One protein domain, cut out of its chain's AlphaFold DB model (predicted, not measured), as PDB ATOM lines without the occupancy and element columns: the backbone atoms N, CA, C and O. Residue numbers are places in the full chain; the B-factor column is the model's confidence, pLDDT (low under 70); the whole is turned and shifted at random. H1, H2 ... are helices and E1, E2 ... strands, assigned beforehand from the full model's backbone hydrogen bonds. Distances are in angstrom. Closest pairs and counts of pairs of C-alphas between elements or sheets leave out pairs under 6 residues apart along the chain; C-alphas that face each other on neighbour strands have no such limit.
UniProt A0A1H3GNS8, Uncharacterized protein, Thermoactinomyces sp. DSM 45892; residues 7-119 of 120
ATOM      1  N   LEU A   7      27.722  -8.020  84.796       73.94
ATOM      2  CA  LEU A   7      27.869  -6.897  83.873       73.94
ATOM      3  C   LEU A   7      28.844  -7.302  82.768       73.94
ATOM      4  O   LEU A   7      30.024  -7.505  83.047       73.94
ATOM      5  N   MET A   8      28.344  -7.447  81.542       73.31
ATOM      6  CA  MET A   8      29.148  -7.953  80.416       73.31
ATOM      7  C   MET A   8      29.573  -6.842  79.463       73.31
ATOM      8  O   MET A   8      30.730  -6.784  79.066       73.31
ATOM      9  N   ASP A   9      28.640  -5.942  79.146       84.94
ATOM     10  CA  ASP A   9      28.841  -4.863  78.185       84.94
ATOM     11  C   ASP A   9      28.449  -3.514  78.779       84.94
ATOM     12  O   ASP A   9      27.505  -3.390  79.567       84.94
ATOM     13  N   PHE A  10      29.176  -2.484  78.349       88.06
ATOM     14  CA  PHE A  10      28.991  -1.108  78.774       88.06
ATOM     15  C   PHE A  10      29.017  -0.192  77.554       88.06
ATOM     16  O   PHE A  10      29.994  -0.158  76.807       88.06
ATOM     17  N   TYR A  11      27.937   0.557  77.359       90.38
ATOM     18  CA  TYR A  11      27.824   1.554  76.305       90.38
ATOM     19  C   TYR A  11      27.423   2.894  76.914       90.38
ATOM     20  O   TYR A  11      26.289   3.072  77.369       90.38
ATOM     21  N   ASP A  12      28.339   3.856  76.919       90.62
ATOM     22  CA  ASP A  12      28.090   5.191  77.435       90.62
ATOM     23  C   ASP A  12      27.679   6.195  76.360       90.62
ATOM     24  O   ASP A  12      28.028   6.134  75.177       90.62
ATOM     25  N   LYS A  13      26.908   7.181  76.805       93.31
ATOM     26  CA  LYS A  13      26.728   8.439  76.095       93.31
ATOM     27  C   LYS A  13      27.817   9.407  76.527       93.31
ATOM     28  O   LYS A  13      28.220   9.422  77.685       93.31
ATOM     29  N   LYS A  14      28.193  10.309  75.614       92.38
ATOM     30  CA  LYS A  14      29.054  11.449  75.946       92.38
ATOM     31  C   LYS A  14      28.510  12.162  77.187       92.38
ATOM     32  O   LYS A  14      27.337  12.542  77.205       92.38
ATOM     33  N   ALA A  15      29.382  12.361  78.171       92.94
ATOM     34  CA  ALA A  15      29.048  13.048  79.407       92.94
ATOM     35  C   ALA A  15      28.449  14.440  79.127       92.94
ATOM     36  O   ALA A  15      28.925  15.177  78.257       92.94
ATOM     37  N   VAL A  16      27.390  14.788  79.856       95.62
ATOM     38  CA  VAL A  16      26.637  16.042  79.704       95.62
ATOM     39  C   VAL A  16      26.836  16.879  80.955       95.62
ATOM     40  O   VAL A  16      26.657  16.368  82.051       95.62
ATOM     41  N   SER A  17      27.212  18.149  80.831       95.31
ATOM     42  CA  SER A  17      27.396  19.009  82.005       95.31
ATOM     43  C   SER A  17      26.096  19.146  82.808       95.31
ATOM     44  O   SER A  17      25.019  19.290  82.232       95.31
ATOM     45  N   ILE A  18      26.203  19.094  84.135       94.25
ATOM     46  CA  ILE A  18      25.070  19.260  85.053       94.25
ATOM     47  C   ILE A  18      24.750  20.752  85.148       94.25
ATOM     48  O   ILE A  18      25.629  21.553  85.479       94.25
ATOM     49  N   GLY A  19      23.504  21.124  84.865       93.75
ATOM     50  CA  GLY A  19      23.051  22.501  85.014       93.75
ATOM     51  C   GLY A  19      22.746  22.877  86.470       93.75
ATOM     52  O   GLY A  19      22.920  22.099  87.409       93.75
ATOM     53  N   VAL A  20      22.347  24.130  86.680       91.94
ATOM     54  CA  VAL A  20      22.177  24.709  88.022       91.94
ATOM     55  C   VAL A  20      21.007  24.066  88.761       91.94
ATOM     56  O   VAL A  20      21.101  23.822  89.966       91.94
ATOM     57  N   HIS A  21      19.912  23.788  88.058       91.00
ATOM     58  CA  HIS A  21      18.713  23.220  88.654       91.00
ATOM     59  C   HIS A  21      18.933  21.759  89.060       91.00
ATOM     60  O   HIS A  21      18.692  21.406  90.219       91.00
ATOM     61  N   ASP A  22      19.489  20.937  88.170       91.25
ATOM     62  CA  ASP A  22      19.860  19.551  88.463       91.25
ATOM     63  C   ASP A  22      20.855  19.478  89.633       91.25
ATOM     64  O   ASP A  22      20.692  18.675  90.557       91.25
ATOM     65  N   LYS A  23      21.849  20.377  89.654       89.25
ATOM     66  CA  LYS A  23      22.825  20.476  90.748       89.25
ATOM     67  C   LYS A  23      22.170  20.863  92.073       89.25
ATOM     68  O   LYS A  23      22.473  20.268  93.105       89.25
ATOM     69  N   GLY A  24      21.225  21.803  92.052       86.19
ATOM     70  CA  GLY A  24      20.435  22.167  93.229       86.19
ATOM     71  C   GLY A  24      19.630  20.990  93.792       86.19
ATOM     72  O   GLY A  24      19.487  20.870  95.009       86.19
ATOM     73  N   MET A  25      19.150  20.091  92.929       81.56
ATOM     74  CA  MET A  25      18.442  18.876  93.342       81.56
ATOM     75  C   MET A  25      19.378  17.819  93.941       81.56
ATOM     76  O   MET A  25      18.992  17.162  94.908       81.56
ATOM     77  N   LEU A  26      20.605  17.688  93.428       82.50
ATOM     78  CA  LEU A  26      21.639  16.824  94.014       82.50
ATOM     79  C   LEU A  26      21.993  17.249  95.446       82.50
ATOM     80  O   LEU A  26      22.056  16.413  96.350       82.50
ATOM     81  N   SER A  27      22.163  18.554  95.676       75.88
ATOM     82  CA  SER A  27      22.564  19.099  96.980       75.88
ATOM     83  C   SER A  27      21.507  18.948  98.080       75.88
ATOM     84  O   SER A  27      21.859  18.917  99.255       75.88
ATOM     85  N   ARG A  28      20.219  18.841  97.728       69.44
ATOM     86  CA  ARG A  28      19.099  18.785  98.691       69.44
ATOM     87  C   ARG A  28      18.823  17.394  99.280       69.44
ATOM     88  O   ARG A  28      17.995  17.296 100.178       69.44
ATOM     89  N   GLY A  29      19.467  16.340  98.774       63.00
ATOM     90  CA  GLY A  29      19.277  14.960  99.240       63.00
ATOM     91  C   GLY A  29      20.507  14.396  99.947       63.00
ATOM     92  O   GLY A  29      20.541  14.296 101.166       63.00
ATOM     93  N   GLU A  30      21.531  14.046  99.170       63.53
ATOM     94  CA  GLU A  30      22.771  13.409  99.646       63.53
ATOM     95  C   GLU A  30      23.974  14.326  99.352       63.53
ATOM     96  O   GLU A  30      25.043  13.879  98.955       63.53
ATOM     97  N   GLY A  31      23.787  15.645  99.479       63.66
ATOM     98  CA  GLY A  31      24.619  16.664  98.825       63.66
ATOM     99  C   GLY A  31      26.137  16.563  99.020       63.66
ATOM    100  O   GLY A  31      26.871  16.964  98.121       63.66
ATOM    101  N   ALA A  32      26.610  15.989 100.130       72.56
ATOM    102  CA  ALA A  32      28.038  15.775 100.375       72.56
ATOM    103  C   ALA A  32      28.667  14.739  99.422       72.56
ATOM    104  O   ALA A  32      29.791  14.924  98.961       72.56
ATOM    105  N   ILE A  33      27.952  13.663  99.068       77.50
ATOM    106  CA  ILE A  33      28.519  12.612  98.201       77.50
ATOM    107  C   ILE A  33      28.652  13.096  96.751       77.50
ATOM    108  O   ILE A  33      29.577  12.708  96.038       77.50
ATOM    109  N   TYR A  34      27.766  14.013  96.351       81.44
ATOM    110  CA  TYR A  34      27.740  14.640  95.032       81.44
ATOM    111  C   TYR A  34      28.520  15.961  94.975       81.44
ATOM    112  O   TYR A  34      28.448  16.682  93.982       81.44
ATOM    113  N   GLU A  35      29.285  16.311  96.009       84.19
ATOM    114  CA  GLU A  35      30.130  17.500  95.963       84.19
ATOM    115  C   GLU A  35      31.166  17.384  94.831       84.19
ATOM    116  O   GLU A  35      31.779  16.334  94.634       84.19
ATOM    117  N   GLY A  36      31.355  18.454  94.060       87.31
ATOM    118  CA  GLY A  36      32.337  18.494  92.970       87.31
ATOM    119  C   GLY A  36      31.939  17.756  91.685       87.31
ATOM    120  O   GLY A  36      32.645  17.888  90.690       87.31
ATOM    121  N   VAL A  37      30.804  17.047  91.642       91.25
ATOM    122  CA  VAL A  37      30.329  16.439  90.386       91.25
ATOM    123  C   VAL A  37      29.935  17.527  89.385       91.25
ATOM    124  O   VAL A  37      29.359  18.562  89.742       91.25
ATOM    125  N   THR A  38      30.281  17.314  88.119       93.69
ATOM    126  CA  THR A  38      30.139  18.326  87.058       93.69
ATOM    127  C   THR A  38      29.394  17.815  85.837       93.69
ATOM    128  O   THR A  38      28.891  18.626  85.061       93.69
ATOM    129  N   HIS A  39      29.294  16.497  85.662       95.38
ATOM    130  CA  HIS A  39      28.674  15.888  84.494       95.38
ATOM    131  C   HIS A  39      27.742  14.736  84.875       95.38
ATOM    132  O   HIS A  39      27.978  14.009  85.834       95.38
ATOM    133  N   TRP A  40      26.707  14.547  84.072       95.31
ATOM    134  CA  TRP A  40      25.927  13.331  83.974       95.31
ATOM    135  C   TRP A  40      26.582  12.385  82.968       95.31
ATOM    136  O   TRP A  40      26.774  12.745  81.804       95.31
ATOM    137  N   LEU A  41      26.875  11.158  83.389       95.75
ATOM    138  CA  LEU A  41      27.172  10.039  82.504       95.75
ATOM    139  C   LEU A  41      25.935   9.152  82.407       95.75
ATOM    140  O   LEU A  41      25.475   8.612  83.408       95.75
ATOM    141  N   ILE A  42      25.401   8.991  81.201       96.38
ATOM    142  CA  ILE A  42      24.260   8.111  80.945       96.38
ATOM    143  C   ILE A  42      24.804   6.862  80.262       96.38
ATOM    144  O   ILE A  42      25.382   6.963  79.180       96.38
ATOM    145  N   ALA A  43      24.624   5.708  80.889       95.38
ATOM    146  CA  ALA A  43      25.173   4.438  80.440       95.38
ATOM    147  C   ALA A  43      24.078   3.390  80.242       95.38
ATOM    148  O   ALA A  43      23.108   3.324  81.000       95.38
ATOM    149  N   LEU A  44      24.257   2.563  79.219       95.56
ATOM    150  CA  LEU A  44      23.537   1.320  79.008       95.56
ATOM    151  C   LEU A  44      24.466   0.192  79.442       95.56
ATOM    152  O   LEU A  44      25.599   0.102  78.972       95.56
ATOM    153  N   ILE A  45      23.982  -0.661  80.332       94.12
ATOM    154  CA  ILE A  45      24.774  -1.731  80.929       94.12
ATOM    155  C   ILE A  45      24.040  -3.044  80.688       94.12
ATOM    156  O   ILE A  45      22.889  -3.183  81.113       94.12
ATOM    157  N   TRP A  46      24.669  -3.988  79.989       93.81
ATOM    158  CA  TRP A  46      24.110  -5.331  79.848       93.81
ATOM    159  C   TRP A  46      24.182  -6.050  81.187       93.81
ATOM    160  O   TRP A  46      25.247  -6.130  81.799       93.81
ATOM    161  N   CYS A  47      23.047  -6.582  81.618       92.00
ATOM    162  CA  CYS A  47      22.901  -7.323  82.857       92.00
ATOM    163  C   CYS A  47      22.292  -8.690  82.563       92.00
ATOM    164  O   CYS A  47      21.266  -8.789  81.883       92.00
ATOM    165  N   GLU A  48      22.856  -9.725  83.177       89.50
ATOM    166  CA  GLU A  48      22.245 -11.053  83.224       89.50
ATOM    167  C   GLU A  48      21.890 -11.438  84.660       89.50
ATOM    168  O   GLU A  48      22.692 -11.304  85.588       89.50
ATOM    169  N   ARG A  49      20.656 -11.912  84.832       84.81
ATOM    170  CA  ARG A  49      20.103 -12.528  86.043       84.81
ATOM    171  C   ARG A  49      19.478 -13.868  85.643       84.81
ATOM    172  O   ARG A  49      19.123 -14.062  84.485       84.81
ATOM    173  N   LYS A  50      19.270 -14.784  86.595       78.94
ATOM    174  CA  LYS A  50      18.763 -16.150  86.331       78.94
ATOM    175  C   LYS A  50      17.559 -16.268  85.384       78.94
ATOM    176  O   LYS A  50      17.448 -17.274  84.695       78.94
ATOM    177  N   GLN A  51      16.651 -15.292  85.380       82.56
ATOM    178  CA  GLN A  51      15.420 -15.325  84.575       82.56
ATOM    179  C   GLN A  51      15.293 -14.152  83.597       82.56
ATOM    180  O   GLN A  51      14.359 -14.119  82.802       82.56
ATOM    181  N   GLU A  52      16.222 -13.197  83.633       85.94
ATOM    182  CA  GLU A  52      16.115 -11.954  82.876       85.94
ATOM    183  C   GLU A  52      17.481 -11.539  82.349       85.94
ATOM    184  O   GLU A  52      18.480 -11.548  83.067       85.94
ATOM    185  N   ARG A  53      17.507 -11.125  81.088       91.44
ATOM    186  CA  ARG A  53      18.685 -10.552  80.447       91.44
ATOM    187  C   ARG A  53      18.275  -9.328  79.660       91.44
ATOM    188  O   ARG A  53      17.196  -9.306  79.063       91.44
ATOM    189  N   GLY A  54      19.134  -8.327  79.650       93.81
ATOM    190  CA  GLY A  54      18.876  -7.114  78.900       93.81
ATOM    191  C   GLY A  54      19.718  -5.950  79.375       93.81
ATOM    192  O   GLY A  54      20.608  -6.073  80.212       93.81
ATOM    193  N   TRP A  55      19.394  -4.791  78.829       94.75
ATOM    194  CA  TRP A  55      20.082  -3.546  79.089       94.75
ATOM    195  C   TRP A  55      19.392  -2.778  80.209       94.75
ATOM    196  O   TRP A  55      18.196  -2.487  80.139       94.75
ATOM    197  N   LYS A  56      20.171  -2.414  81.222       93.75
ATOM    198  CA  LYS A  56      19.805  -1.433  82.240       93.75
ATOM    199  C   LYS A  56      20.279  -0.056  81.792       93.75
ATOM    200  O   LYS A  56      21.388   0.063  81.272       93.75
ATOM    201  N   VAL A  57      19.475   0.982  82.004       95.12
ATOM    202  CA  VAL A  57      19.918   2.369  81.790       95.12
ATOM    203  C   VAL A  57      20.201   3.001  83.138       95.12
ATOM    204  O   VAL A  57      19.317   3.053  83.989       95.12
ATOM    205  N   SER A  58      21.421   3.493  83.321       94.56
ATOM    206  CA  SER A  58      21.892   4.101  84.563       94.56
ATOM    207  C   SER A  58      22.436   5.502  84.297       94.56
ATOM    208  O   SER A  58      23.033   5.769  83.253       94.56
ATOM    209  N   VAL A  59      22.229   6.409  85.246       94.38
ATOM    210  CA  VAL A  59      22.717   7.789  85.191       94.38
ATOM    211  C   VAL A  59      23.612   8.035  86.388       94.38
ATOM    212  O   VAL A  59      23.160   7.959  87.528       94.38
ATOM    213  N   TYR A  60      24.864   8.374  86.125       93.19
ATOM    214  CA  TYR A  60      25.873   8.625  87.140       93.19
ATOM    215  C   TYR A  60      26.237  10.108  87.173       93.19
ATOM    216  O   TYR A  60      26.534  10.685  86.124       93.19
ATOM    217  N   PRO A  61      26.264  10.740  88.352       92.56
ATOM    218  CA  PRO A  61      26.965  11.997  88.530       92.56
ATOM    219  C   PRO A  61      28.473  11.712  88.568       92.56
ATOM    220  O   PRO A  61      28.924  10.810  89.269       92.56
ATOM    221  N   THR A  62      29.257  12.457  87.796       92.94
ATOM    222  CA  THR A  62      30.696  12.220  87.621       92.94
ATOM    223  C   THR A  62      31.473  13.531  87.487       92.94
ATOM    224  O   THR A  62      30.923  14.590  87.157       92.94
ATOM    225  N   CYS A  63      32.772  13.466  87.748       92.12
ATOM    226  CA  CYS A  63      33.768  14.470  87.380       92.12
ATOM    227  C   CYS A  63      35.114  13.769  87.111       92.12
ATOM    228  O   CYS A  63      35.239  12.578  87.405       92.12
ATOM    229  N   PRO A  64      36.129  14.455  86.555       86.06
ATOM    230  CA  PRO A  64      37.439  13.843  86.310       86.06
ATOM    231  C   PRO A  64      38.060  13.175  87.549       86.06
ATOM    232  O   PRO A  64      38.721  12.148  87.430       86.06
ATOM    233  N   GLU A  65      37.806  13.718  88.738       87.00
ATOM    234  CA  GLU A  65      38.322  13.226  90.020       87.00
ATOM    235  C   GLU A  65      37.445  12.126  90.641       87.00
ATOM    236  O   GLU A  65      37.913  11.356  91.480       87.00
ATOM    237  N   LYS A  66      36.170  12.048  90.242       85.31
ATOM    238  CA  LYS A  66      35.178  11.080  90.728       85.31
ATOM    239  C   LYS A  66      34.561  10.368  89.523       85.31
ATOM    240  O   LYS A  66      33.490  10.778  89.066       85.31
ATOM    241  N   PRO A  67      35.230   9.332  88.985       84.75
ATOM    242  CA  PRO A  67      34.716   8.576  87.850       84.75
ATOM    243  C   PRO A  67      33.417   7.852  88.220       84.75
ATOM    244  O   PRO A  67      33.091   7.680  89.391       84.75
ATOM    245  N   PHE A  68      32.678   7.380  87.217       82.31
ATOM    246  CA  PHE A  68      31.310   6.891  87.418       82.31
ATOM    247  C   PHE A  68      31.186   5.697  88.379       82.31
ATOM    248  O   PHE A  68      30.143   5.535  88.996       82.31
ATOM    249  N   TRP A  69      32.228   4.875  88.530       82.50
ATOM    250  CA  TRP A  69      32.242   3.746  89.472       82.50
ATOM    251  C   TRP A  69      32.505   4.161  90.926       82.50
ATOM    252  O   TRP A  69      32.442   3.321  91.820       82.50
ATOM    253  N   TYR A  70      32.828   5.433  91.176       83.12
ATOM    254  CA  TYR A  70      33.073   5.959  92.519       83.12
ATOM    255  C   TYR A  70      31.773   6.209  93.297       83.12
ATOM    256  O   TYR A  70      31.766   6.144  94.524       83.12
ATOM    257  N   LEU A  71      30.673   6.491  92.593       82.62
ATOM    258  CA  LEU A  71      29.364   6.783  93.175       82.62
ATOM    259  C   LEU A  71      28.313   5.811  92.645       82.62
ATOM    260  O   LEU A  71      28.372   5.361  91.501       82.62
ATOM    261  N   SER A  72      27.304   5.533  93.466       85.12
ATOM    262  CA  SER A  72      26.104   4.844  92.997       85.12
ATOM    263  C   SER A  72      25.414   5.655  91.889       85.12
ATOM    264  O   SER A  72      25.483   6.890  91.895       85.12
ATOM    265  N   PRO A  73      24.714   4.989  90.950       90.62
ATOM    266  CA  PRO A  73      23.875   5.690  89.991       90.62
ATOM    267  C   PRO A  73      22.865   6.576  90.723       90.62
ATOM    268  O   PRO A  73      22.231   6.152  91.689       90.62
ATOM    269  N   PHE A  74      22.676   7.794  90.229       90.06
ATOM    270  CA  PHE A  74      21.628   8.682  90.722       90.06
ATOM    271  C   PHE A  74      20.240   8.244  90.232       90.06
ATOM    272  O   PHE A  74      19.248   8.408  90.946       90.06
ATOM    273  N   PHE A  75      20.188   7.645  89.037       90.12
ATOM    274  CA  PHE A  75      19.020   6.951  88.496       90.12
ATOM    275  C   PHE A  75      19.432   5.614  87.897       90.12
ATOM    276  O   PHE A  75      20.494   5.512  87.279       90.12
ATOM    277  N   GLU A  76      18.555   4.621  87.984       92.56
ATOM    278  CA  GLU A  76      18.644   3.422  87.164       92.56
ATOM    279  C   GLU A  76      17.265   2.833  86.877       92.56
ATOM    280  O   GLU A  76      16.320   3.048  87.635       92.56
ATOM    281  N   THR A  77      17.132   2.137  85.749       92.25
ATOM    282  CA  THR A  77      15.905   1.402  85.426       92.25
ATOM    283  C   THR A  77      15.809   0.140  86.279       92.25
ATOM    284  O   THR A  77      16.760  -0.638  86.348       92.25
ATOM    285  N   ASP A  78      14.642  -0.096  86.881       87.94
ATOM    286  CA  ASP A  78      14.399  -1.300  87.690       87.94
ATOM    287  C   ASP A  78      14.297  -2.572  86.832       87.94
ATOM    288  O   ASP A  78      14.641  -3.671  87.274       87.94
ATOM    289  N   VAL A  79      13.828  -2.411  85.592       89.06
ATOM    290  CA  VAL A  79      13.593  -3.488  84.626       89.06
ATOM    291  C   VAL A  79      14.692  -3.483  83.562       89.06
ATOM    292  O   VAL A  79      15.221  -2.430  83.193       89.06
ATOM    293  N   LEU A  80      15.041  -4.672  83.068       91.50
ATOM    294  CA  LEU A  80      15.954  -4.845  81.941       91.50
ATOM    295  C   LEU A  80      15.197  -4.717  80.616       91.50
ATOM    296  O   LEU A  80      14.099  -5.248  80.454       91.50
ATOM    297  N   HIS A  81      15.794  -4.028  79.648       92.00
ATOM    298  CA  HIS A  81      15.150  -3.712  78.376       92.00
ATOM    299  C   HIS A  81      15.905  -4.298  77.173       92.00
ATOM    300  O   HIS A  81      17.126  -4.468  77.228       92.00
ATOM    301  N   PRO A  82      15.225  -4.539  76.037       92.62
ATOM    302  CA  PRO A  82      15.900  -4.670  74.748       92.62
ATOM    303  C   PRO A  82      16.747  -3.427  74.446       92.62
ATOM    304  O   PRO A  82      16.418  -2.322  74.896       92.62
ATOM    305  N   PHE A  83      17.818  -3.591  73.669       92.62
ATOM    306  CA  PHE A  83      18.779  -2.514  73.413       92.62
ATOM    307  C   PHE A  83      18.117  -1.267  72.826       92.62
ATOM    308  O   PHE A  83      18.389  -0.157  73.268       92.62
ATOM    309  N   GLU A  84      17.197  -1.427  71.877       92.88
ATOM    310  CA  GLU A  84      16.527  -0.323  71.185       92.88
ATOM    311  C   GLU A  84      15.696   0.523  72.154       92.88
ATOM    312  O   GLU A  84      15.644   1.749  72.041       92.88
ATOM    313  N   VAL A  85      15.057  -0.128  73.128       92.94
ATOM    314  CA  VAL A  85      14.285   0.539  74.180       92.94
ATOM    315  C   VAL A  85      15.229   1.264  75.136       92.94
ATOM    316  O   VAL A  85      15.039   2.454  75.383       92.94
ATOM    317  N   ALA A  86      16.275   0.588  75.620       94.06
ATOM    318  CA  ALA A  86      17.289   1.193  76.484       94.06
ATOM    319  C   ALA A  86      17.971   2.397  75.809       94.06
ATOM    320  O   ALA A  86      18.194   3.442  76.423       94.06
ATOM    321  N   PHE A  87      18.230   2.298  74.507       94.44
ATOM    322  CA  PHE A  87      18.814   3.364  73.711       94.44
ATOM    323  C   PHE A  87      17.872   4.562  73.603       94.44
ATOM    324  O   PHE A  87      18.307   5.686  73.863       94.44
ATOM    325  N   LYS A  88      16.581   4.349  73.317       94.25
ATOM    326  CA  LYS A  88      15.576   5.429  73.322       94.25
ATOM    327  C   LYS A  88      15.463   6.100  74.690       94.25
ATOM    328  O   LYS A  88      15.482   7.328  74.761       94.25
ATOM    329  N   ILE A  89      15.426   5.320  75.773       94.75
ATOM    330  CA  ILE A  89      15.443   5.848  77.147       94.75
ATOM    331  C   ILE A  89      16.663   6.745  77.347       94.75
ATOM    332  O   ILE A  89      16.526   7.896  77.752       94.75
ATOM    333  N   SER A  90      17.855   6.262  76.992       95.31
ATOM    334  CA  SER A  90      19.085   7.042  77.152       95.31
ATOM    335  C   SER A  90      19.047   8.366  76.382       95.31
ATOM    336  O   SER A  90      19.527   9.377  76.888       95.31
ATOM    337  N   GLN A  91      18.433   8.405  75.193       95.31
ATOM    338  CA  GLN A  91      18.274   9.636  74.413       95.31
ATOM    339  C   GLN A  91      17.338  10.636  75.099       95.31
ATOM    340  O   GLN A  91      17.649  11.828  75.135       95.31
ATOM    341  N   ILE A  92      16.229  10.160  75.671       95.06
ATOM    342  CA  ILE A  92      15.300  10.990  76.453       95.06
ATOM    343  C   ILE A  92      16.032  11.595  77.656       95.06
ATOM    344  O   ILE A  92      15.984  12.808  77.858       95.06
ATOM    345  N   LEU A  93      16.786  10.782  78.402       95.56
ATOM    346  CA  LEU A  93      17.556  11.246  79.560       95.56
ATOM    347  C   LEU A  93      18.653  12.242  79.158       95.56
ATOM    348  O   LEU A  93      18.815  13.262  79.823       95.56
ATOM    349  N   VAL A  94      19.347  12.027  78.032       96.19
ATOM    350  CA  VAL A  94      20.298  13.012  77.478       96.19
ATOM    351  C   VAL A  94      19.579  14.323  77.155       96.19
ATOM    352  O   VAL A  94      20.098  15.401  77.443       96.19
ATOM    353  N   SER A  95      18.385  14.262  76.563       96.38
ATOM    354  CA  SER A  95      17.604  15.459  76.239       96.38
ATOM    355  C   SER A  95      17.133  16.211  77.484       96.38
ATOM    356  O   SER A  95      17.054  17.436  77.455       96.38
ATOM    357  N   HIS A  96      16.790  15.509  78.561       95.88
ATOM    358  CA  HIS A  96      16.420  16.114  79.845       95.88
ATOM    359  C   HIS A  96      17.623  16.733  80.546       95.88
ATOM    360  O   HIS A  96      17.541  17.866  81.004       95.88
ATOM    361  N   SER A  97      18.755  16.035  80.527       95.25
ATOM    362  CA  SER A  97      20.035  16.516  81.047       95.25
ATOM    363  C   SER A  97      20.460  17.833  80.391       95.25
ATOM    364  O   SER A  97      20.729  18.818  81.069       95.25
ATOM    365  N   LYS A  98      20.405  17.904  79.055       96.38
ATOM    366  CA  LYS A  98      20.713  19.132  78.297       96.38
ATOM    367  C   LYS A  98      19.764  20.297  78.585       96.38
ATOM    368  O   LYS A  98      20.103  21.436  78.282       96.38
ATOM    369  N   ARG A  99      18.569  20.010  79.105       96.88
ATOM    370  CA  ARG A  99      17.555  21.002  79.482       96.88
ATOM    371  C   ARG A  99      17.587  21.350  80.970       96.88
ATOM    372  O   ARG A  99      16.754  22.145  81.384       96.88
ATOM    373  N   ASP A 100      18.514  20.776  81.742       95.62
ATOM    374  CA  ASP A 100      18.651  21.004  83.187       95.62
ATOM    375  C   ASP A 100      17.376  20.655  83.983       95.62
ATOM    376  O   ASP A 100      16.928  21.373  84.878       95.62
ATOM    377  N   VAL A 101      16.726  19.557  83.586       95.00
ATOM    378  CA  VAL A 101      15.492  19.062  84.220       95.00
ATOM    379  C   VAL A 101      15.586  17.596  84.642       95.00
ATOM    380  O   VAL A 101      14.572  16.991  85.003       95.00
ATOM    381  N   LEU A 102      16.777  16.992  84.611       92.69
ATOM    382  CA  LEU A 102      16.985  15.582  84.918       92.69
ATOM    383  C   LEU A 102      16.907  15.316  86.433       92.69
ATOM    384  O   LEU A 102      17.899  15.169  87.142       92.69
ATOM    385  N   THR A 103      15.675  15.210  86.930       87.31
ATOM    386  CA  THR A 103      15.355  15.013  88.352       87.31
ATOM    387  C   THR A 103      14.777  13.623  88.642       87.31
ATOM    388  O   THR A 103      14.195  12.995  87.756       87.31
ATOM    389  N   LYS A 104      14.833  13.169  89.911       86.06
ATOM    390  CA  LYS A 104      14.190  11.908  90.373       86.06
ATOM    391  C   LYS A 104      12.721  11.835  89.967       86.06
ATOM    392  O   LYS A 104      12.264  10.809  89.472       86.06
ATOM    393  N   LYS A 105      11.993  12.943  90.118       87.25
ATOM    394  CA  LYS A 105      10.580  13.030  89.739       87.25
ATOM    395  C   LYS A 105      10.380  12.805  88.240       87.25
ATOM    396  O   LYS A 105       9.528  12.003  87.867       87.25
ATOM    397  N   LEU A 106      11.156  13.492  87.400       89.69
ATOM    398  CA  LEU A 106      11.038  13.367  85.949       89.69
ATOM    399  C   LEU A 106      11.416  11.959  85.479       89.69
ATOM    400  O   LEU A 106      10.694  11.370  84.685       89.69
ATOM    401  N   PHE A 107      12.493  11.392  86.025       89.88
ATOM    402  CA  PHE A 107      12.902  10.022  85.727       89.88
ATOM    403  C   PHE A 107      11.764   9.020  85.978       89.88
ATOM    404  O   PHE A 107      11.393   8.267  85.079       89.88
ATOM    405  N   VAL A 108      11.137   9.067  87.159       89.44
ATOM    406  CA  VAL A 108      10.011   8.180  87.509       89.44
ATOM    407  C   VAL A 108       8.810   8.377  86.574       89.44
ATOM    408  O   VAL A 108       8.151   7.403  86.199       89.44
ATOM    409  N   GLN A 109       8.523   9.619  86.175       90.88
ATOM    410  CA  GLN A 109       7.444   9.930  85.231       90.88
ATOM    411  C   GLN A 109       7.698   9.316  83.849       90.88
ATOM    412  O   GLN A 109       6.798   8.677  83.302       90.88
ATOM    413  N   GLU A 110       8.914   9.451  83.320       90.00
ATOM    414  CA  GLU A 110       9.304   8.856  82.036       90.00
ATOM    415  C   GLU A 110       9.219   7.329  82.079       90.00
ATOM    416  O   GLU A 110       8.611   6.711  81.204       90.00
ATOM    417  N   MET A 111       9.745   6.707  83.139       89.50
ATOM    418  CA  MET A 111       9.698   5.247  83.286       89.50
ATOM    419  C   MET A 111       8.257   4.733  83.378       89.50
ATOM    420  O   MET A 111       7.906   3.719  82.767       89.50
ATOM    421  N   SER A 112       7.389   5.469  84.076       87.19
ATOM    422  CA  SER A 112       5.961   5.154  84.164       87.19
ATOM    423  C   SER A 112       5.254   5.288  82.813       87.19
ATOM    424  O   SER A 112       4.395   4.468  82.486       87.19
ATOM    425  N   HIS A 113       5.594   6.308  82.022       86.50
ATOM    426  CA  HIS A 113       5.013   6.527  80.698       86.50
ATOM    427  C   HIS A 113       5.403   5.410  79.722       86.50
ATOM    428  O   HIS A 113       4.534   4.791  79.106       86.50
ATOM    429  N   LEU A 114       6.692   5.080  79.660       83.00
ATOM    430  CA  LEU A 114       7.219   4.021  78.798       83.00
ATOM    431  C   LEU A 114       6.647   2.643  79.147       83.00
ATOM    432  O   LEU A 114       6.261   1.893  78.251       83.00
ATOM    433  N   SER A 115       6.504   2.342  80.441       79.81
ATOM    434  CA  SER A 115       5.897   1.085  80.900       79.81
ATOM    435  C   SER A 115       4.440   0.933  80.450       79.81
ATOM    436  O   SER A 115       3.975  -0.182  80.226       79.81
ATOM    437  N   ARG A 116       3.697   2.042  80.312       80.25
ATOM    438  CA  ARG A 116       2.312   2.024  79.811       80.25
ATOM    439  C   ARG A 116       2.257   1.809  78.304       80.25
ATOM    440  O   ARG A 116       1.405   1.062  77.845       80.25
ATOM    441  N   MET A 117       3.174   2.419  77.552       72.25
ATOM    442  CA  MET A 117       3.236   2.268  76.094       72.25
ATOM    443  C   MET A 117       3.584   0.844  75.648       72.25
ATOM    444  O   MET A 117       3.196   0.446  74.563       72.25
ATOM    445  N   GLN A 118       4.307   0.077  76.465       65.00
ATOM    446  CA  GLN A 118       4.669  -1.314  76.160       65.00
ATOM    447  C   GLN A 118       3.540  -2.326  76.417       65.00
ATOM    448  O   GLN A 118       3.673  -3.486  76.038       65.00
ATOM    449  N   ARG A 119       2.462  -1.916  77.101       59.62
ATOM    450  CA  ARG A 119       1.308  -2.772  77.438       59.62
ATOM    451  C   ARG A 119       0.093  -2.552  76.530       59.62
ATOM    452  O   ARG A 119      -0.892  -3.267  76.696       59.62
TER     453      ARG A 119
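What this domain is: This is residues 7 to 119 of the 120 residues of an uncharacterized protein of Thermoactinomyces sp. DSM 45892 (UniProt A0A1H3GNS8). A long, strongly twisted hairpin of E2 and E3, with E1 beside E2, makes a three-stranded sheet, and H2 packs lengthwise on one of its faces, over E2 and E3. H3 lies farther from the sheet, near H2, while H1 sits by the end of the sheet where E2 begins and E3 ends. The printed part has 113 residues with three named helices and three named strands, in the order E1, H1, E2, E3, H2, H3; the sheet's order is E1, E2, E3, antiparallel throughout, and the class is mixed, helices and strands. The whole is compact, with a radius of gyration of the C-alphas of 13.8 A and spans of 38 by 28 by 23 A.

Where its parts are: E1 is residues 7 to 12, 13.7 A long, and begins at C-alpha 7 at (27.869, -6.897, 83.873). H1 is residues 20 to 30, 16.2 A. E2 is residues 39 to 49, 29.7 A, and begins at C-alpha 39 at (28.674, 15.888, 84.494). E3 is residues 52 to 62, 28.6 A. H2 is residues 83 to 97, 20.5 A. H3 is residues 104 to 117, 20.4 A, and ends at C-alpha 117 at (3.236, 2.268, 76.094).

How they stand to each other: E1 and E2 are antiparallel neighbours at 153 degrees, with N 44 and O 11 within hydrogen-bond range at 2.8 A. E2 and E3 form a hairpin at 158 degrees, with N 41 and O 60 at 2.8 A and N 49 and O 52 at 2.8 A. Residues 16 to 17 pair antiparallel with residues 39 to 40 of E2, and residues 75 to 76 with residues 58 to 59 of E3. H2 is on the sheet at a height of 9.0 A, two layers with the helix on one face, and runs along the strands at 19 degrees to E2 on the local plane; its closest C-alphas to E3 are those of Trp 55 and Phe 83, 5.9 A. H2 and H3 are close but not clearly touching, with the closest C-alphas, those of Leu 93 and Phe 107, 7.8 A apart; they run opposite ways at a shallow tilt of 35.0 degrees, only just short of steep. H1 is only just not on the sheet, with 4 pairs of C-alphas within 10 A. In H2 and H3 every O i to N i+4 pair is within hydrogen-bond range; in H1, 5 of 7 are.

The domain as a whole: The C-alphas farthest apart, those of Glu 65 and Arg 119, are 42.2 A apart. The printed part has no cut. The link from E3 to H2, residues 63 to 82, is long. Mean pLDDT of the printed part is 88.3; residues 28 to 31 and 118 to 119 are under 70.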